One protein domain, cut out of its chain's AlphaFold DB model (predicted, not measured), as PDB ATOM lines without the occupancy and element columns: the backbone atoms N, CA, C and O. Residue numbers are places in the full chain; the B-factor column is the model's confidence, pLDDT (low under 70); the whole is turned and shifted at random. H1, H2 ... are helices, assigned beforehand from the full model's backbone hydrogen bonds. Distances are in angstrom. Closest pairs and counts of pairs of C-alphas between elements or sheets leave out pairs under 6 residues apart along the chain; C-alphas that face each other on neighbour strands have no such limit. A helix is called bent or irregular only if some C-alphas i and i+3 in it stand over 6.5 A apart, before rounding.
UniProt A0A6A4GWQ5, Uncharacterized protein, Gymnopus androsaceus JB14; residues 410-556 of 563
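What this domain is: This is residues 410 to 556 of the 563 residues of an uncharacterized protein of Gymnopus androsaceus JB14 (UniProt A0A6A4GWQ5). Helices crossed over one another make a core, with short H4 near the middle, crossed by the first arm of bent H3 and by H5. The longest helix, H6, meets this core with part of its length, residues 532 to 540, and runs on past it; H1 is apart from the other helices. The printed part has 147 residues with six named helices, H1 to H6 in order, and no named strand: all helix, compact, radius of gyration of the C-alphas 16.4 A, spans 47 by 39 by 33 A.

Where its parts are: H6, residues 529 to 555, runs 38.2 A from C-alpha 529 at (22.573, 12.039, -61.711) to C-alpha 555 at (39.954, -18.563, -46.752). H5, residues 493 to 512, measures 29.2 A. H3, residues 440 to 462, was assigned as one helix by its hydrogen bonds but is bent, C-alphas 452 and 455 being 7.2 A apart: H3a, residues 440 to 452, is 19.5 A long and irregular, with C-alphas 441 and 444 6.6 A apart; H3b is residues 455 to 462. H4 is residues 470 to 477, H2 431 to 434 and H1 410 to 413.

How they stand to each other: H6 only just touches H3a, with 3 pairs of C-alphas within 8 A, the closest Leu 447 and Ala 532, 6.8 A. H3a touches H4 about perpendicular, 80 degrees, C-alphas of Tyr 446 and Leu 477 closest, 5.0 A. H4 touches H5 at a steep tilt of 57 degrees, C-alphas of Ile 476 and Ala 501 closest, 5.4 A. H3b touches H5, C-alphas of Pro 456 and Tyr 512 closest, 5.3 A. H2 only just touches H6, with 3 pairs. Every O i to N i+4 pair is within hydrogen-bond range in H3b, H4 and H6; 7 of 9 in H3a, 14 of 16 in H5.

The domain as a whole: The printed part has no cut. Links H1 to H2, H4 to H5 and H5 to H6 are long. Mean pLDDT of the printed part is 86.7, with residues 413 to 422 among those under 70.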
ATOM      1  N   ALA A 410      37.792 -10.542 -61.300       66.38
ATOM      2  CA  ALA A 410      37.850 -11.166 -59.977       66.38
ATOM      3  C   ALA A 410      36.632 -12.071 -59.719       66.38
ATOM      4  O   ALA A 410      36.795 -13.220 -59.308       66.38
ATOM      5  N   ASN A 411      35.419 -11.619 -60.055       66.25
ATOM      6  CA  ASN A 411      34.202 -12.424 -59.881       66.25
ATOM      7  C   ASN A 411      34.185 -13.691 -60.748       66.25
ATOM      8  O   ASN A 411      33.572 -14.685 -60.359       66.25
ATOM      9  N   LYS A 412      34.902 -13.688 -61.879       70.56
ATOM     10  CA  LYS A 412      35.051 -14.857 -62.760       70.56
ATOM     11  C   LYS A 412      36.018 -15.901 -62.190       70.56
ATOM     12  O   LYS A 412      35.926 -17.071 -62.548       70.56
ATOM     13  N   THR A 413      36.951 -15.488 -61.328       66.81
ATOM     14  CA  THR A 413      38.006 -16.364 -60.780       66.81
ATOM     15  C   THR A 413      37.638 -17.008 -59.445       66.81
ATOM     16  O   THR A 413      38.148 -18.082 -59.123       66.81
ATOM     17  N   ILE A 414      36.726 -16.408 -58.675       65.81
ATOM     18  CA  ILE A 414      36.272 -16.971 -57.399       65.81
ATOM     19  C   ILE A 414      35.285 -18.112 -57.678       65.81
ATOM     20  O   ILE A 414      34.161 -17.889 -58.123       65.81
ATOM     21  N   ASN A 415      35.677 -19.354 -57.374       65.19
ATOM     22  CA  ASN A 415      34.770 -20.499 -57.439       65.19
ATOM     23  C   ASN A 415      33.746 -20.443 -56.289       65.19
ATOM     24  O   ASN A 415      33.973 -20.952 -55.192       65.19
ATOM     25  N   GLN A 416      32.597 -19.823 -56.551       63.38
ATOM     26  CA  GLN A 416      31.542 -19.597 -55.557       63.38
ATOM     27  C   GLN A 416      30.792 -20.883 -55.163       63.38
ATOM     28  O   GLN A 416      30.144 -20.915 -54.117       63.38
ATOM     29  N   ASN A 417      30.934 -21.966 -55.940       62.94
ATOM     30  CA  ASN A 417      30.196 -23.216 -55.736       62.94
ATOM     31  C   ASN A 417      30.628 -24.001 -54.481       62.94
ATOM     32  O   ASN A 417      29.895 -24.891 -54.059       62.94
ATOM     33  N   GLY A 418      31.787 -23.689 -53.882       61.88
ATOM     34  CA  GLY A 418      32.300 -24.373 -52.683       61.88
ATOM     35  C   GLY A 418      32.272 -23.556 -51.385       61.88
ATOM     36  O   GLY A 418      32.434 -24.123 -50.313       61.88
ATOM     37  N   VAL A 419      32.071 -22.238 -51.469       59.22
ATOM     38  CA  VAL A 419      32.354 -21.291 -50.368       59.22
ATOM     39  C   VAL A 419      31.065 -20.710 -49.753       59.22
ATOM     40  O   VAL A 419      31.074 -20.203 -48.634       59.22
ATOM     41  N   LEU A 420      29.931 -20.771 -50.463       58.12
ATOM     42  CA  LEU A 420      28.729 -19.988 -50.132       58.12
ATOM     43  C   LEU A 420      27.405 -20.771 -50.278       58.12
ATOM     44  O   LEU A 420      26.591 -20.440 -51.140       58.12
ATOM     45  N   PRO A 421      27.098 -21.764 -49.422       52.69
ATOM     46  CA  PRO A 421      25.774 -22.398 -49.423       52.69
ATOM     47  C   PRO A 421      24.645 -21.537 -48.794       52.69
ATOM     48  O   PRO A 421      23.522 -22.015 -48.639       52.69
ATOM     49  N   GLY A 422      24.894 -20.269 -48.437       68.81
ATOM     50  CA  GLY A 422      23.935 -19.392 -47.746       68.81
ATOM     51  C   GLY A 422      23.239 -18.343 -48.626       68.81
ATOM     52  O   GLY A 422      23.756 -17.907 -49.655       68.81
ATOM     53  N   LYS A 423      22.059 -17.868 -48.186       77.06
ATOM     54  CA  LYS A 423      21.425 -16.658 -48.744       77.06
ATOM     55  C   LYS A 423      22.401 -15.484 -48.617       77.06
ATOM     56  O   LYS A 423      22.741 -15.095 -47.502       77.06
ATOM     57  N   ARG A 424      22.812 -14.901 -49.749       76.38
ATOM     58  CA  ARG A 424      23.692 -13.725 -49.765       76.38
ATOM     59  C   ARG A 424      23.069 -12.577 -48.977       76.38
ATOM     60  O   ARG A 424      21.975 -12.108 -49.305       76.38
ATOM     61  N   SER A 425      23.794 -12.144 -47.956       90.19
ATOM     62  CA  SER A 425      23.508 -10.930 -47.204       90.19
ATOM     63  C   SER A 425      24.552  -9.882 -47.577       90.19
ATOM     64  O   SER A 425      25.710 -10.218 -47.807       90.19
ATOM     65  N   SER A 426      24.141  -8.624 -47.685       92.56
ATOM     66  CA  SER A 426      24.984  -7.505 -48.111       92.56
ATOM     67  C   SER A 426      25.004  -6.438 -47.022       92.56
ATOM     68  O   SER A 426      23.965  -6.138 -46.425       92.56
ATOM     69  N   ALA A 427      26.183  -5.874 -46.752       93.44
ATOM     70  CA  ALA A 427      26.358  -4.844 -45.729       93.44
ATOM     71  C   ALA A 427      25.621  -3.548 -46.086       93.44
ATOM     72  O   ALA A 427      25.163  -2.842 -45.197       93.44
ATOM     73  N   VAL A 428      25.467  -3.249 -47.377       96.12
ATOM     74  CA  VAL A 428      24.674  -2.128 -47.902       96.12
ATOM     75  C   VAL A 428      23.776  -2.621 -49.045       96.12
ATOM     76  O   VAL A 428      23.974  -3.745 -49.523       96.12
ATOM     77  N   PRO A 429      22.774  -1.843 -49.505       96.75
ATOM     78  CA  PRO A 429      21.922  -2.282 -50.600       96.75
ATOM     79  C   PRO A 429      22.732  -2.695 -51.829       96.75
ATOM     80  O   PRO A 429      23.670  -2.012 -52.241       96.75
ATOM     81  N   ASN A 430      22.349  -3.816 -52.435       93.56
ATOM     82  CA  ASN A 430      22.927  -4.251 -53.698       93.56
ATOM     83  C   ASN A 430      22.627  -3.190 -54.788       93.56
ATOM     84  O   ASN A 430      21.452  -2.851 -54.956       93.56
ATOM     85  N   PRO A 431      23.630  -2.679 -55.532       93.75
ATOM     86  CA  PRO A 431      23.430  -1.680 -56.586       93.75
ATOM     87  C   PRO A 431      22.362  -2.071 -57.614       93.75
ATOM     88  O   PRO A 431      21.570  -1.234 -58.043       93.75
ATOM     89  N   GLY A 432      22.237  -3.361 -57.935       92.75
ATOM     90  CA  GLY A 432      21.200  -3.879 -58.824       92.75
ATOM     91  C   GLY A 432      19.768  -3.614 -58.339       92.75
ATOM     92  O   GLY A 432      18.845  -3.599 -59.152       92.75
ATOM     93  N   LEU A 433      19.535  -3.336 -57.048       93.62
ATOM     94  CA  LEU A 433      18.215  -2.935 -56.534       93.62
ATOM     95  C   LEU A 433      17.732  -1.590 -57.088       93.62
ATOM     96  O   LEU A 433      16.525  -1.364 -57.122       93.62
ATOM     97  N   PHE A 434      18.643  -0.727 -57.542       94.12
ATOM     98  CA  PHE A 434      18.310   0.573 -58.132       94.12
ATOM     99  C   PHE A 434      18.042   0.486 -59.641       94.12
ATOM    100  O   PHE A 434      17.456   1.409 -60.200       94.12
ATOM    101  N   PHE A 435      18.438  -0.612 -60.300       90.62
ATOM    102  CA  PHE A 435      18.335  -0.790 -61.759       90.62
ATOM    103  C   PHE A 435      17.396  -1.926 -62.183       90.62
ATOM    104  O   PHE A 435      16.874  -1.919 -63.290       90.62
ATOM    105  N   SER A 436      17.122  -2.888 -61.297       82.81
ATOM    106  CA  SER A 436      16.183  -3.997 -61.547       82.81
ATOM    107  C   SER A 436      14.705  -3.593 -61.477       82.81
ATOM    108  O   SER A 436      13.815  -4.439 -61.590       82.81
ATOM    109  N   LEU A 437      14.425  -2.306 -61.271       75.62
ATOM    110  CA  LEU A 437      13.075  -1.776 -61.196       75.62
ATOM    111  C   LEU A 437      12.543  -1.586 -62.616       75.62
ATOM    112  O   LEU A 437      13.051  -0.773 -63.377       75.62
ATOM    113  N   GLN A 438      11.473  -2.312 -62.952       76.06
ATOM    114  CA  GLN A 438      10.752  -2.138 -64.222       76.06
ATOM    115  C   GLN A 438      10.201  -0.713 -64.398       76.06
ATOM    116  O   GLN A 438       9.875  -0.309 -65.510       76.06
ATOM    117  N   HIS A 439      10.095   0.041 -63.303       77.00
ATOM    118  CA  HIS A 439       9.572   1.392 -63.290       77.00
ATOM    119  C   HIS A 439      10.644   2.365 -62.775       77.00
ATOM    120  O   HIS A 439      11.069   2.296 -61.618       77.00
ATOM    121  N   LEU A 440      11.092   3.261 -63.662       80.75
ATOM    122  CA  LEU A 440      12.087   4.306 -63.377       80.75
ATOM    123  C   LEU A 440      11.612   5.296 -62.296       80.75
ATOM    124  O   LEU A 440      12.430   5.902 -61.610       80.75
ATOM    125  N   ASP A 441      10.298   5.409 -62.094       85.50
ATOM    126  CA  ASP A 441       9.659   6.232 -61.055       85.50
ATOM    127  C   ASP A 441      10.065   5.836 -59.622       85.50
ATOM    128  O   ASP A 441      10.020   6.663 -58.712       85.50
ATOM    129  N   ARG A 442      10.504   4.589 -59.409       88.44
ATOM    130  CA  ARG A 442      10.949   4.078 -58.104       88.44
ATOM    131  C   ARG A 442      12.440   4.264 -57.849       88.44
ATOM    132  O   ARG A 442      12.863   4.157 -56.698       88.44
ATOM    133  N   GLN A 443      13.231   4.551 -58.881       91.75
ATOM    134  CA  GLN A 443      14.678   4.695 -58.739       91.75
ATOM    135  C   GLN A 443      15.034   5.922 -57.889       91.75
ATOM    136  O   GLN A 443      15.778   5.791 -56.916       91.75
ATOM    137  N   SER A 444      14.458   7.090 -58.199       91.44
ATOM    138  CA  SER A 444      14.724   8.326 -57.447       91.44
ATOM    139  C   SER A 444      14.344   8.194 -55.965       91.44
ATOM    140  O   SER A 444      15.179   8.508 -55.121       91.44
ATOM    141  N   PRO A 445      13.169   7.645 -55.592       92.06
ATOM    142  CA  PRO A 445      12.810   7.500 -54.181       92.06
ATOM    143  C   PRO A 445      13.673   6.482 -53.429       92.06
ATOM    144  O   PRO A 445      13.952   6.690 -52.251       92.06
ATOM    145  N   TYR A 446      14.164   5.429 -54.094       94.62
ATOM    146  CA  TYR A 446      15.137   4.509 -53.492       94.62
ATOM    147  C   TYR A 446      16.470   5.215 -53.222       94.62
ATOM    148  O   TYR A 446      17.043   5.045 -52.146       94.62
ATOM    149  N   LEU A 447      16.954   6.024 -54.170       94.38
ATOM    150  CA  LEU A 447      18.177   6.812 -54.007       94.38
ATOM    151  C   LEU A 447      18.036   7.854 -52.894       94.38
ATOM    152  O   LEU A 447      18.920   7.951 -52.048       94.38
ATOM    153  N   SER A 448      16.913   8.574 -52.836       93.56
ATOM    154  CA  SER A 448      16.642   9.529 -51.758       93.56
ATOM    155  C   SER A 448      16.525   8.852 -50.397       93.56
ATOM    156  O   SER A 448      17.080   9.348 -49.418       93.56
ATOM    157  N   MET A 449      15.855   7.697 -50.329       94.62
ATOM    158  CA  MET A 449      15.771   6.916 -49.097       94.62
ATOM    159  C   MET A 449      17.160   6.458 -48.644       94.62
ATOM    160  O   MET A 449      17.501   6.613 -47.473       94.62
ATOM    161  N   TRP A 450      17.989   5.946 -49.563       95.69
ATOM    162  CA  TRP A 450      19.365   5.583 -49.235       95.69
ATOM    163  C   TRP A 450      20.171   6.799 -48.781       95.69
ATOM    164  O   TRP A 450      20.816   6.718 -47.747       95.69
ATOM    165  N   GLN A 451      20.101   7.933 -49.478       95.12
ATOM    166  CA  GLN A 451      20.827   9.148 -49.101       95.12
ATOM    167  C   GLN A 451      20.493   9.604 -47.673       95.12
ATOM    168  O   GLN A 451      21.404   9.945 -46.919       95.12
ATOM    169  N   HIS A 452      19.214   9.561 -47.286       92.88
ATOM    170  CA  HIS A 452      18.764   9.915 -45.935       92.88
ATOM    171  C   HIS A 452      19.197   8.883 -44.888       92.88
ATOM    172  O   HIS A 452      19.619   9.237 -43.790       92.88
ATOM    173  N   PHE A 453      19.125   7.595 -45.229       95.06
ATOM    174  CA  PHE A 453      19.431   6.492 -44.314       95.06
ATOM    175  C   PHE A 453      20.927   6.148 -44.220       95.06
ATOM    176  O   PHE A 453      21.356   5.481 -43.280       95.06
ATOM    177  N   ARG A 454      21.734   6.622 -45.172       95.62
ATOM    178  CA  ARG A 454      23.146   6.272 -45.350       95.62
ATOM    179  C   ARG A 454      23.976   6.526 -44.099       95.62
ATOM    180  O   ARG A 454      24.651   5.614 -43.644       95.62
ATOM    181  N   ALA A 455      23.966   7.743 -43.552       95.56
ATOM    182  CA  ALA A 455      24.813   8.075 -42.402       95.56
ATOM    183  C   ALA A 455      24.451   7.259 -41.140       95.56
ATOM    184  O   ALA A 455      25.355   6.616 -40.600       95.56
ATOM    185  N   PRO A 456      23.165   7.164 -40.735       96.62
ATOM    186  CA  PRO A 456      22.746   6.266 -39.658       96.62
ATOM    187  C   PRO A 456      23.165   4.811 -39.880       96.62
ATOM    188  O   PRO A 456      23.672   4.158 -38.969       96.62
ATOM    189  N   TRP A 457      22.990   4.300 -41.102       96.62
ATOM    190  CA  TRP A 457      23.329   2.917 -41.414       96.62
ATOM    191  C   TRP A 457      24.831   2.643 -41.336       96.62
ATOM    192  O   TRP A 457      25.238   1.641 -40.755       96.62
ATOM    193  N   LEU A 458      25.666   3.533 -41.881       91.62
ATOM    194  CA  LEU A 458      27.122   3.381 -41.822       91.62
ATOM    195  C   LEU A 458      27.639   3.415 -40.375       91.62
ATOM    196  O   LEU A 458      28.486   2.596 -40.032       91.62
ATOM    197  N   ALA A 459      27.088   4.275 -39.512       90.44
ATOM    198  CA  ALA A 459      27.419   4.288 -38.084       90.44
ATOM    199  C   ALA A 459      26.990   2.990 -37.372       90.44
ATOM    200  O   ALA A 459      27.699   2.461 -36.513       90.44
ATOM    201  N   ALA A 460      25.839   2.433 -37.757       92.50
ATOM    202  CA  ALA A 460      25.379   1.158 -37.224       92.50
ATOM    203  C   ALA A 460      26.264  -0.017 -37.684       92.50
ATOM    204  O   ALA A 460      26.566  -0.896 -36.881       92.50
ATOM    205  N   LEU A 461      26.726  -0.021 -38.941       86.81
ATOM    206  CA  LEU A 461      27.713  -0.996 -39.427       86.81
ATOM    207  C   LEU A 461      29.035  -0.895 -38.660       86.81
ATOM    208  O   LEU A 461      29.593  -1.918 -38.279       86.81
ATOM    209  N   GLU A 462      29.517   0.322 -38.392       81.00
ATOM    210  CA  GLU A 462      30.718   0.551 -37.570       81.00
ATOM    211  C   GLU A 462      30.565   0.017 -36.141       81.00
ATOM    212  O   GLU A 462      31.548  -0.387 -35.528       81.00
ATOM    213  N   SER A 463      29.330  -0.055 -35.644       83.62
ATOM    214  CA  SER A 463      28.987  -0.638 -34.343       83.62
ATOM    215  C   SER A 463      28.785  -2.164 -34.393       83.62
ATOM    216  O   SER A 463      28.251  -2.742 -33.451       83.62
ATOM    217  N   GLY A 464      29.176  -2.826 -35.491       86.69
ATOM    218  CA  GLY A 464      29.123  -4.284 -35.636       86.69
ATOM    219  C   GLY A 464      27.790  -4.840 -36.146       86.69
ATOM    220  O   GLY A 464      27.513  -6.026 -35.970       86.69
ATOM    221  N   ARG A 465      26.932  -4.018 -36.767       91.19
ATOM    222  CA  ARG A 465      25.649  -4.506 -37.293       91.19
ATOM    223  C   ARG A 465      25.842  -5.509 -38.433       91.19
ATOM    224  O   ARG A 465      26.632  -5.292 -39.349       91.19
ATOM    225  N   SER A 466      25.073  -6.595 -38.390       90.81
ATOM    226  CA  SER A 466      25.166  -7.684 -39.361       90.81
ATOM    227  C   SER A 466      24.654  -7.289 -40.761       90.81
ATOM    228  O   SER A 466      23.717  -6.488 -40.870       90.81
ATOM    229  N   PRO A 467      25.209  -7.883 -41.837       92.88
ATOM    230  CA  PRO A 467      24.695  -7.742 -43.201       92.88
ATOM    231  C   PRO A 467      23.224  -8.164 -43.333       92.88
ATOM    232  O   PRO A 467      22.766  -9.066 -42.634       92.88
ATOM    233  N   LEU A 468      22.487  -7.560 -44.273       95.50
ATOM    234  CA  LEU A 468      21.062  -7.848 -44.485       95.50
ATOM    235  C   LEU A 468      20.797  -8.589 -45.793       95.50
ATOM    236  O   LEU A 468      21.514  -8.435 -46.780       95.50
ATOM    237  N   THR A 469      19.688  -9.323 -45.846       94.56
ATOM    238  CA  THR A 469      19.235  -9.951 -47.092       94.56
ATOM    239  C   THR A 469      18.752  -8.916 -48.116       94.56
ATOM    240  O   THR A 469      18.246  -7.846 -47.773       94.56
ATOM    241  N   VAL A 470      18.830  -9.270 -49.403       92.81
ATOM    242  CA  VAL A 470      18.328  -8.439 -50.517       92.81
ATOM    243  C   VAL A 470      16.836  -8.104 -50.367       92.81
ATOM    244  O   VAL A 470      16.399  -7.015 -50.740       92.81
ATOM    245  N   GLU A 471      16.040  -9.025 -49.814       94.25
ATOM    246  CA  GLU A 471      14.608  -8.810 -49.586       94.25
ATOM    247  C   GLU A 471      14.360  -7.720 -48.540       94.25
ATOM    248  O   GLU A 471      13.548  -6.821 -48.772       94.25
ATOM    249  N   LEU A 472      15.104  -7.758 -47.432       95.94
ATOM    250  CA  LEU A 472      15.003  -6.760 -46.374       95.94
ATOM    251  C   LEU A 472      15.490  -5.390 -46.866       95.94
ATOM    252  O   LEU A 472      14.796  -4.392 -46.676       95.94
ATOM    253  N   TRP A 473      16.599  -5.351 -47.616       96.94
ATOM    254  CA  TRP A 473      17.078  -4.126 -48.262       96.94
ATOM    255  C   TRP A 473      16.037  -3.487 -49.174       96.94
ATOM    256  O   TRP A 473      15.812  -2.280 -49.114       96.94
ATOM    257  N   ARG A 474      15.342  -4.296 -49.979       95.44
ATOM    258  CA  ARG A 474      14.263  -3.806 -50.844       95.44
ATOM    259  C   ARG A 474      13.132  -3.164 -50.035       95.44
ATOM    260  O   ARG A 474      12.576  -2.162 -50.474       95.44
ATOM    261  N   LYS A 475      12.788  -3.706 -48.861       96.00
ATOM    262  CA  LYS A 475      11.768  -3.118 -47.973       96.00
ATOM    263  C   LYS A 475      12.242  -1.821 -47.316       96.00
ATOM    264  O   LYS A 475      11.451  -0.888 -47.239       96.00
ATOM    265  N   ILE A 476      13.511  -1.744 -46.916       96.00
ATOM    266  CA  ILE A 476      14.124  -0.526 -46.364       96.00
ATOM    267  C   ILE A 476      14.135   0.597 -47.403       96.00
ATOM    268  O   ILE A 476      13.678   1.697 -47.120       96.00
ATOM    269  N   LEU A 477      14.588   0.329 -48.630       95.38
ATOM    270  CA  LEU A 477      14.595   1.341 -49.694       95.38
ATOM    271  C   LEU A 477      13.179   1.772 -50.100       95.38
ATOM    272  O   LEU A 477      12.955   2.922 -50.464       95.38
ATOM    273  N   ALA A 478      12.205   0.866 -49.986       94.44
ATOM    274  CA  ALA A 478      10.801   1.153 -50.243       94.44
ATOM    275  C   ALA A 478      10.061   1.795 -49.057       94.44
ATOM    276  O   ALA A 478       8.836   1.886 -49.124       94.44
ATOM    277  N   TYR A 479      10.748   2.215 -47.986       93.19
ATOM    278  CA  TYR A 479      10.119   2.646 -46.730       93.19
ATOM    279  C   TYR A 479       9.019   3.698 -46.923       93.19
ATOM    280  O   TYR A 479       7.941   3.562 -46.349       93.19
ATOM    281  N   ALA A 480       9.248   4.684 -47.799       87.44
ATOM    282  CA  ALA A 480       8.283   5.741 -48.118       87.44
ATOM    283  C   ALA A 480       6.949   5.225 -48.697       87.44
ATOM    284  O   ALA A 480       5.933   5.905 -48.606       87.44
ATOM    285  N   TYR A 481       6.936   4.020 -49.271       87.44
ATOM    286  CA  TYR A 481       5.752   3.391 -49.862       87.44
ATOM    287  C   TYR A 481       5.075   2.381 -48.935       87.44
ATOM    288  O   TYR A 481       4.035   1.816 -49.283       87.44
ATOM    289  N   LEU A 482       5.681   2.078 -47.785       88.25
ATOM    290  CA  LEU A 482       5.147   1.069 -46.889       88.25
ATOM    291  C   LEU A 482       3.983   1.646 -46.090       88.25
ATOM    292  O   LEU A 482       4.191   2.405 -45.140       88.25
ATOM    293  N   GLN A 483       2.774   1.188 -46.412       88.94
ATOM    294  CA  GLN A 483       1.561   1.532 -45.674       88.94
ATOM    295  C   GLN A 483       1.753   1.342 -44.159       88.94
ATOM    296  O   GLN A 483       2.414   0.373 -43.748       88.94
ATOM    297  N   PRO A 484       1.252   2.266 -43.319       89.12
ATOM    298  CA  PRO A 484       1.207   2.068 -41.877       89.12
ATOM    299  C   PRO A 484       0.578   0.709 -41.561       89.12
ATOM    300  O   PRO A 484      -0.386   0.305 -42.203       89.12
ATOM    301  N   ILE A 485       1.170  -0.023 -40.619       89.88
ATOM    302  CA  ILE A 485       0.565  -1.264 -40.134       89.88
ATOM    303  C   ILE A 485      -0.410  -0.835 -39.048       89.88
ATOM    304  O   ILE A 485       0.012  -0.247 -38.051       89.88
ATOM    305  N   GLU A 486      -1.697  -1.061 -39.275       93.81
ATOM    306  CA  GLU A 486      -2.735  -0.660 -38.329       93.81
ATOM    307  C   GLU A 486      -2.669  -1.519 -37.061       93.81
ATOM    308  O   GLU A 486      -2.349  -2.713 -37.102       93.81
ATOM    309  N   ALA A 487      -2.972  -0.912 -35.914       92.75
ATOM    310  CA  ALA A 487      -3.036  -1.635 -34.652       92.75
ATOM    311  C   ALA A 487      -4.107  -2.738 -34.743       92.75
ATOM    312  O   ALA A 487      -5.272  -2.461 -35.011       92.75
ATOM    313  N   GLY A 488      -3.703  -3.995 -34.536       92.81
ATOM    314  CA  GLY A 488      -4.584  -5.165 -34.643       92.81
ATOM    315  C   GLY A 488      -4.592  -5.854 -36.012       92.81
ATOM    316  O   GLY A 488      -5.216  -6.906 -36.151       92.81
ATOM    317  N   GLN A 489      -3.875  -5.332 -37.013       94.81
ATOM    318  CA  GLN A 489      -3.744  -6.006 -38.304       94.81
ATOM    319  C   GLN A 489      -2.971  -7.329 -38.159       94.81
ATOM    320  O   GLN A 489      -1.864  -7.369 -37.618       94.81
ATOM    321  N   VAL A 490      -3.534  -8.424 -38.679       94.69
ATOM    322  CA  VAL A 490      -2.883  -9.743 -38.657       94.69
ATOM    323  C   VAL A 490      -1.647  -9.725 -39.561       94.69
ATOM    324  O   VAL A 490      -1.746  -9.555 -40.779       94.69
ATOM    325  N   ILE A 491      -0.469  -9.921 -38.968       96.06
ATOM    326  CA  ILE A 491       0.808  -9.914 -39.685       96.06
ATOM    327  C   ILE A 491       0.972 -11.243 -40.425       96.06
ATOM    328  O   ILE A 491       1.276 -12.280 -39.837       96.06
ATOM    329  N   SER A 492       0.787 -11.219 -41.745       94.62
ATOM    330  CA  SER A 492       1.128 -12.369 -42.587       94.62
ATOM    331  C   SER A 492       2.652 -12.585 -42.651       94.62
ATOM    332  O   SER A 492       3.410 -11.619 -42.520       94.62
ATOM    333  N   PRO A 493       3.146 -13.797 -42.975       90.94
ATOM    334  CA  PRO A 493       4.582 -14.039 -43.156       90.94
ATOM    335  C   PRO A 493       5.256 -13.089 -44.163       90.94
ATOM    336  O   PRO A 493       6.404 -12.698 -43.980       90.94
ATOM    337  N   LYS A 494       4.534 -12.644 -45.204       87.19
ATOM    338  CA  LYS A 494       5.032 -11.647 -46.172       87.19
ATOM    339  C   LYS A 494       5.114 -10.232 -45.585       87.19
ATOM    340  O   LYS A 494       5.950  -9.433 -46.008       87.19
ATOM    341  N   MET A 495       4.241  -9.904 -44.632       93.94
ATOM    342  CA  MET A 495       4.297  -8.641 -43.895       93.94
ATOM    343  C   MET A 495       5.400  -8.643 -42.840       93.94
ATOM    344  O   MET A 495       5.913  -7.571 -42.540       93.94
ATOM    345  N   GLN A 496       5.826  -9.811 -42.349       95.56
ATOM    346  CA  GLN A 496       6.875  -9.914 -41.333       95.56
ATOM    347  C   GLN A 496       8.169  -9.203 -41.753       95.56
ATOM    348  O   GLN A 496       8.678  -8.381 -41.002       95.56
ATOM    349  N   VAL A 497       8.639  -9.414 -42.988       94.31
ATOM    350  CA  VAL A 497       9.842  -8.735 -43.518       94.31
ATOM    351  C   VAL A 497       9.649  -7.215 -43.595       94.31
ATOM    352  O   VAL A 497      10.586  -6.435 -43.470       94.31
ATOM    353  N   THR A 498       8.407  -6.765 -43.790       95.38
ATOM    354  CA  THR A 498       8.069  -5.336 -43.833       95.38
ATOM    355  C   THR A 498       8.071  -4.727 -42.429       95.38
ATOM    356  O   THR A 498       8.594  -3.631 -42.244       95.38
ATOM    357  N   VAL A 499       7.529  -5.444 -41.438       95.44
ATOM    358  CA  VAL A 499       7.584  -5.075 -40.013       95.44
ATOM    359  C   VAL A 499       9.039  -5.002 -39.550       95.44
ATOM    360  O   VAL A 499       9.443  -4.015 -38.942       95.44
ATOM    361  N   GLU A 500       9.832  -6.017 -39.892       95.94
ATOM    362  CA  GLU A 500      11.254  -6.106 -39.564       95.94
ATOM    363  C   GLU A 500      12.047  -4.951 -40.178       95.94
ATOM    364  O   GLU A 500      12.785  -4.276 -39.466       95.94
ATOM    365  N   ALA A 501      11.836  -4.652 -41.465       95.94
ATOM    366  CA  ALA A 501      12.471  -3.511 -42.118       95.94
ATOM    367  C   ALA A 501      12.108  -2.189 -41.435       95.94
ATOM    368  O   ALA A 501      12.992  -1.379 -41.177       95.94
ATOM    369  N   LYS A 502      10.825  -1.968 -41.105       95.06
ATOM    370  CA  LYS A 502      10.395  -0.742 -40.415       95.06
ATOM    371  C   LYS A 502      11.063  -0.599 -39.053       95.06
ATOM    372  O   LYS A 502      11.638   0.449 -38.773       95.06
ATOM    373  N   LYS A 503      11.023  -1.663 -38.247       95.44
ATOM    374  CA  LYS A 503      11.675  -1.706 -36.936       95.44
ATOM    375  C   LYS A 503      13.165  -1.396 -37.062       95.44
ATOM    376  O   LYS A 503      13.665  -0.530 -36.359       95.44
ATOM    377  N   LEU A 504      13.847  -2.040 -38.005       96.19
ATOM    378  CA  LEU A 504      15.277  -1.855 -38.217       96.19
ATOM    379  C   LEU A 504      15.635  -0.407 -38.562       96.19
ATOM    380  O   LEU A 504      16.585   0.132 -38.001       96.19
ATOM    381  N   VAL A 505      14.883   0.231 -39.463       95.44
ATOM    382  CA  VAL A 505      15.127   1.633 -39.829       95.44
ATOM    383  C   VAL A 505      14.916   2.546 -38.616       95.44
ATOM    384  O   VAL A 505      15.757   3.409 -38.365       95.44
ATOM    385  N   CYS A 506      13.852   2.337 -37.834       94.50
ATOM    386  CA  CYS A 506      13.611   3.092 -36.601       94.50
ATOM    387  C   CYS A 506      14.746   2.911 -35.582       94.50
ATOM    388  O   CYS A 506      15.275   3.904 -35.093       94.50
ATOM    389  N   ASP A 507      15.158   1.671 -35.311       95.50
ATOM    390  CA  ASP A 507      16.220   1.355 -34.348       95.50
ATOM    391  C   ASP A 507      17.558   1.997 -34.755       95.50
ATOM    392  O   ASP A 507      18.259   2.563 -33.921       95.50
ATOM    393  N   VAL A 508      17.917   1.930 -36.044       96.00
ATOM    394  CA  VAL A 508      19.148   2.538 -36.584       96.00
ATOM    395  C   VAL A 508      19.135   4.057 -36.420       96.00
ATOM    396  O   VAL A 508      20.150   4.646 -36.059       96.00
ATOM    397  N   ILE A 509      17.998   4.699 -36.683       95.38
ATOM    398  CA  ILE A 509      17.886   6.158 -36.598       95.38
ATOM    399  C   ILE A 509      17.896   6.625 -35.148       95.38
ATOM    400  O   ILE A 509      18.644   7.542 -34.832       95.38
ATOM    401  N   LEU A 510      17.146   5.959 -34.266       94.62
ATOM    402  CA  LEU A 510      17.140   6.266 -32.835       94.62
ATOM    403  C   LEU A 510      18.524   6.094 -32.203       94.62
ATOM    404  O   LEU A 510      18.896   6.884 -31.340       94.62
ATOM    405  N   PHE A 511      19.283   5.087 -32.644       93.81
ATOM    406  CA  PHE A 511      20.667   4.884 -32.220       93.81
ATOM    407  C   PHE A 511      21.602   6.005 -32.700       93.81
ATOM    408  O   PHE A 511      22.494   6.410 -31.962       93.81
ATOM    409  N   TYR A 512      21.407   6.503 -33.925       95.88
ATOM    410  CA  TYR A 512      22.268   7.526 -34.522       95.88
ATOM    411  C   TYR A 512      21.984   8.939 -33.990       95.88
ATOM    412  O   TYR A 512      22.903   9.648 -33.586       95.88
ATOM    413  N   ASP A 513      20.719   9.355 -33.994       95.31
ATOM    414  CA  ASP A 513      20.263  10.629 -33.439       95.31
ATOM    415  C   ASP A 513      18.778  10.512 -33.080       95.31
ATOM    416  O   ASP A 513      17.915  10.412 -33.952       95.31
ATOM    417  N   SER A 514      18.461  10.586 -31.786       93.69
ATOM    418  CA  SER A 514      17.088  10.478 -31.281       93.69
ATOM    419  C   SER A 514      16.150  11.577 -31.797       93.69
ATOM    420  O   SER A 514      14.935  11.461 -31.646       93.69
ATOM    421  N   ARG A 515      16.689  12.664 -32.367       94.38
ATOM    422  CA  ARG A 515      15.919  13.759 -32.976       94.38
ATOM    423  C   ARG A 515      15.757  13.602 -34.484       94.38
ATOM    424  O   ARG A 515      14.980  14.342 -35.085       94.38
ATOM    425  N   MET A 516      16.488  12.683 -35.109       92.56
ATOM    426  CA  MET A 516      16.391  12.459 -36.542       92.56
ATOM    427  C   MET A 516      15.071  11.760 -36.864       92.56
ATOM    428  O   MET A 516      14.756  10.690 -36.352       92.56
ATOM    429  N   THR A 517      14.289  12.363 -37.753       89.62
ATOM    430  CA  THR A 517      13.056  11.771 -38.278       89.62
ATOM    431  C   THR A 517      13.260  11.318 -39.716       89.62
ATOM    432  O   THR A 517      13.956  11.968 -40.500       89.62
ATOM    433  N   LEU A 518      12.619  10.215 -40.105       85.88
ATOM    434  CA  LEU A 518      12.474   9.858 -41.516       85.88
ATOM    435  C   LEU A 518      11.494  10.820 -42.166       85.88
ATOM    436  O   LEU A 518      10.285  10.660 -42.029       85.88
ATOM    437  N   THR A 519      12.009  11.802 -42.889       79.56
ATOM    438  CA  THR A 519      11.220  12.543 -43.869       79.56
ATOM    439  C   THR A 519      11.210  11.737 -45.164       79.56
ATOM    440  O   THR A 519      12.269  11.594 -45.781       79.56
ATOM    441  N   PRO A 520      10.059  11.185 -45.597       68.50
ATOM    442  CA  PRO A 520       9.951  10.623 -46.934       68.50
ATOM    443  C   PRO A 520      10.334  11.717 -47.928       68.50
ATOM    444  O   PRO A 520       9.828  12.838 -47.835       68.50
ATOM    445  N   ALA A 521      11.246  11.422 -48.849       66.94
ATOM    446  CA  ALA A 521      11.596  12.383 -49.880       66.94
ATOM    447  C   ALA A 521      10.342  12.752 -50.685       66.94
ATOM    448  O   ALA A 521       9.562  11.875 -51.066       66.94
ATOM    449  N   SER A 522      10.141  14.045 -50.939       71.50
ATOM    450  CA  SER A 522       9.079  14.516 -51.825       71.50
ATOM    451  C   SER A 522       9.273  13.889 -53.207       71.50
ATOM    452  O   SER A 522      10.306  14.095 -53.842       71.50
ATOM    453  N   SER A 523       8.289  13.119 -53.669       66.75
ATOM    454  CA  SER A 523       8.393  12.220 -54.829       66.75
ATOM    455  C   SER A 523       8.546  12.906 -56.194       66.75
ATOM    456  O   SER A 523       8.498  12.227 -57.215       66.75
ATOM    457  N   THR A 524       8.670  14.233 -56.248       75.69
ATOM    458  CA  THR A 524       8.536  15.011 -57.488       75.69
ATOM    459  C   THR A 524       9.853  15.502 -58.081       75.69
ATOM    460  O   THR A 524       9.895  15.774 -59.278       75.69
ATOM    461  N   SER A 525      10.939  15.603 -57.310       78.62
ATOM    462  CA  SER A 525      12.228  16.049 -57.851       78.62
ATOM    463  C   SER A 525      13.024  14.875 -58.418       78.62
ATOM    464  O   SER A 525      13.301  13.910 -57.703       78.62
ATOM    465  N   ALA A 526      13.436  14.978 -59.685       86.62
ATOM    466  CA  ALA A 526      14.425  14.071 -60.260       86.62
ATOM    467  C   ALA A 526      15.708  14.094 -59.413       86.62
ATOM    468  O   ALA A 526      16.169  15.161 -59.002       86.62
ATOM    469  N   PHE A 527      16.264  12.917 -59.124       89.75
ATOM    470  CA  PHE A 527      17.495  12.809 -58.349       89.75
ATOM    471  C   PHE A 527      18.683  13.255 -59.209       89.75
ATOM    472  O   PHE A 527      18.787  12.843 -60.363       89.75
ATOM    473  N   ASP A 528      19.578  14.076 -58.655       93.31
ATOM    474  CA  ASP A 528      20.763  14.550 -59.376       93.31
ATOM    475  C   ASP A 528      21.632  13.363 -59.854       93.31
ATOM    476  O   ASP A 528      22.144  12.610 -59.012       93.31
ATOM    477  N   PRO A 529      21.836  13.180 -61.176       93.19
ATOM    478  CA  PRO A 529      22.573  12.039 -61.711       93.19
ATOM    479  C   PRO A 529      24.005  11.923 -61.182       93.19
ATOM    480  O   PRO A 529      24.479  10.815 -60.924       93.19
ATOM    481  N   ALA A 530      24.690  13.050 -60.961       92.50
ATOM    482  CA  ALA A 530      26.059  13.048 -60.453       92.50
ATOM    483  C   ALA A 530      26.122  12.542 -59.002       92.50
ATOM    484  O   ALA A 530      26.994  11.746 -58.646       92.50
ATOM    485  N   THR A 531      25.177  12.966 -58.163       92.94
ATOM    486  CA  THR A 531      25.029  12.470 -56.790       92.94
ATOM    487  C   THR A 531      24.640  10.993 -56.773       92.94
ATOM    488  O   THR A 531      25.211  10.225 -55.999       92.94
ATOM    489  N   ALA A 532      23.728  10.566 -57.649       94.12
ATOM    490  CA  ALA A 532      23.341   9.162 -57.768       94.12
ATOM    491  C   ALA A 532      24.534   8.281 -58.155       94.12
ATOM    492  O   ALA A 532      24.802   7.300 -57.467       94.12
ATOM    493  N   CYS A 533      25.304   8.671 -59.174       92.75
ATOM    494  CA  CYS A 533      26.514   7.960 -59.588       92.75
ATOM    495  C   CYS A 533      27.513   7.808 -58.426       92.75
ATOM    496  O   CYS A 533      28.020   6.713 -58.176       92.75
ATOM    497  N   LYS A 534      27.734   8.869 -57.631       89.56
ATOM    498  CA  LYS A 534      28.585   8.810 -56.426       89.56
ATOM    499  C   LYS A 534      28.056   7.829 -55.377       89.56
ATOM    500  O   LYS A 534      28.843   7.078 -54.807       89.56
ATOM    501  N   LEU A 535      26.744   7.822 -55.128       94.44
ATOM    502  CA  LEU A 535      26.115   6.898 -54.177       94.44
ATOM    503  C   LEU A 535      26.218   5.445 -54.644       94.44
ATOM    504  O   LEU A 535      26.564   4.579 -53.844       94.44
ATOM    505  N   ILE A 536      25.956   5.175 -55.925       94.19
ATOM    506  CA  ILE A 536      26.092   3.834 -56.501       94.19
ATOM    507  C   ILE A 536      27.554   3.381 -56.443       94.19
ATOM    508  O   ILE A 536      27.821   2.275 -55.984       94.19
ATOM    509  N   CYS A 537      28.508   4.244 -56.806       86.81
ATOM    510  CA  CYS A 537      29.940   3.963 -56.684       86.81
ATOM    511  C   CYS A 537      30.334   3.592 -55.250       86.81
ATOM    512  O   CYS A 537      31.006   2.589 -55.019       86.81
ATOM    513  N   GLU A 538      29.859   4.345 -54.260       89.12
ATOM    514  CA  GLU A 538      30.114   4.021 -52.862       89.12
ATOM    515  C   GLU A 538      29.505   2.678 -52.443       89.12
ATOM    516  O   GLU A 538      30.183   1.892 -51.782       89.12
ATOM    517  N   LEU A 539      28.255   2.400 -52.826       92.69
ATOM    518  CA  LEU A 539      27.609   1.114 -52.559       92.69
ATOM    519  C   LEU A 539      28.409  -0.042 -53.157       92.69
ATOM    520  O   LEU A 539      28.604  -1.060 -52.490       92.69
ATOM    521  N   CYS A 540      28.907   0.137 -54.383       85.50
ATOM    522  CA  CYS A 540      29.767  -0.836 -55.034       85.50
ATOM    523  C   CYS A 540      31.040  -1.081 -54.226       85.50
ATOM    524  O   CYS A 540      31.347  -2.224 -53.905       85.50
ATOM    525  N   MET A 541      31.725  -0.011 -53.819       80.12
ATOM    526  CA  MET A 541      32.956  -0.105 -53.034       80.12
ATOM    527  C   MET A 541      32.742  -0.759 -51.665       80.12
ATOM    528  O   MET A 541      33.579  -1.545 -51.229       80.12
ATOM    529  N   ILE A 542      31.648  -0.445 -50.964       83.38
ATOM    530  CA  ILE A 542      31.371  -1.017 -49.638       83.38
ATOM    531  C   ILE A 542      31.015  -2.501 -49.748       83.38
ATOM    532  O   ILE A 542      31.547  -3.304 -48.979       83.38
ATOM    533  N   ASN A 543      30.146  -2.877 -50.692       86.50
ATOM    534  CA  ASN A 543      29.820  -4.285 -50.912       86.50
ATOM    535  C   ASN A 543      31.053  -5.069 -51.368       86.50
ATOM    536  O   ASN A 543      31.282  -6.145 -50.833       86.50
ATOM    537  N   PHE A 544      31.894  -4.497 -52.234       79.38
ATOM    538  CA  PHE A 544      33.181  -5.086 -52.604       79.38
ATOM    539  C   PHE A 544      34.069  -5.338 -51.382       79.38
ATOM    540  O   PHE A 544      34.500  -6.465 -51.159       79.38
ATOM    541  N   CYS A 545      34.295  -4.320 -50.545       77.12
ATOM    542  CA  CYS A 545      35.095  -4.483 -49.329       77.12
ATOM    543  C   CYS A 545      34.510  -5.574 -48.419       77.12
ATOM    544  O   CYS A 545      35.254  -6.357 -47.840       77.12
ATOM    545  N   SER A 546      33.181  -5.642 -48.313       80.62
ATOM    546  CA  SER A 546      32.493  -6.644 -47.493       80.62
ATOM    547  C   SER A 546      32.645  -8.056 -48.061       80.62
ATOM    548  O   SER A 546      32.865  -8.993 -47.302       80.62
ATOM    549  N   GLU A 547      32.559  -8.219 -49.382       79.75
ATOM    550  CA  GLU A 547      32.768  -9.502 -50.059       79.75
ATOM    551  C   GLU A 547      34.224  -9.960 -49.953       79.75
ATOM    552  O   GLU A 547      34.462 -11.130 -49.671       79.75
ATOM    553  N   VAL A 548      35.194  -9.051 -50.091       72.62
ATOM    554  CA  VAL A 548      36.616  -9.363 -49.875       72.62
ATOM    555  C   VAL A 548      36.868  -9.785 -48.435       72.62
ATOM    556  O   VAL A 548      37.516 -10.801 -48.228       72.62
ATOM    557  N   LEU A 549      36.336  -9.056 -47.447       72.19
ATOM    558  CA  LEU A 549      36.459  -9.431 -46.034       72.19
ATOM    559  C   LEU A 549      35.807 -10.784 -45.744       72.19
ATOM    560  O   LEU A 549      36.349 -11.570 -44.978       72.19
ATOM    561  N   TYR A 550      34.667 -11.073 -46.369       78.12
ATOM    562  CA  TYR A 550      34.021 -12.373 -46.241       78.12
ATOM    563  C   TYR A 550      34.871 -13.490 -46.860       78.12
ATOM    564  O   TYR A 550      35.079 -14.524 -46.236       78.12
ATOM    565  N   VAL A 551      35.387 -13.296 -48.078       73.56
ATOM    566  CA  VAL A 551      36.279 -14.270 -48.723       73.56
ATOM    567  C   VAL A 551      37.545 -14.464 -47.891       73.56
ATOM    568  O   VAL A 551      37.957 -15.602 -47.707       73.56
ATOM    569  N   ASP A 552      38.112 -13.387 -47.344       71.06
ATOM    570  CA  ASP A 552      39.249 -13.431 -46.421       71.06
ATOM    571  C   ASP A 552      38.925 -14.304 -45.201       71.06
ATOM    572  O   ASP A 552      39.641 -15.257 -44.925       71.06
ATOM    573  N   GLN A 553      37.779 -14.078 -44.550       72.44
ATOM    574  CA  GLN A 553      37.314 -14.895 -43.423       72.44
ATOM    575  C   GLN A 553      37.128 -16.374 -43.779       72.44
ATOM    576  O   GLN A 553      37.461 -17.234 -42.972       72.44
ATOM    577  N   VAL A 554      36.601 -16.695 -44.966       72.31
ATOM    578  CA  VAL A 554      36.397 -18.101 -45.360       72.31
ATOM    579  C   VAL A 554      37.704 -18.782 -45.775       72.31
ATOM    580  O   VAL A 554      37.868 -19.981 -45.557       72.31
ATOM    581  N   LEU A 555      38.632 -18.046 -46.387       69.31
ATOM    582  CA  LEU A 555      39.954 -18.563 -46.752       69.31
ATOM    583  C   LEU A 555      40.905 -18.634 -45.555       69.31
ATOM    584  O   LEU A 555      41.908 -19.352 -45.609       69.31
ATOM    585  N   ASP A 556      40.605 -17.908 -44.484       67.00
ATOM    586  CA  ASP A 556      41.378 -17.919 -43.257       67.00
ATOM    587  C   ASP A 556      41.200 -19.231 -42.479       67.00
ATOM    588  O   ASP A 556      40.418 -19.360 -41.539       67.00
TER     589      ASP A 556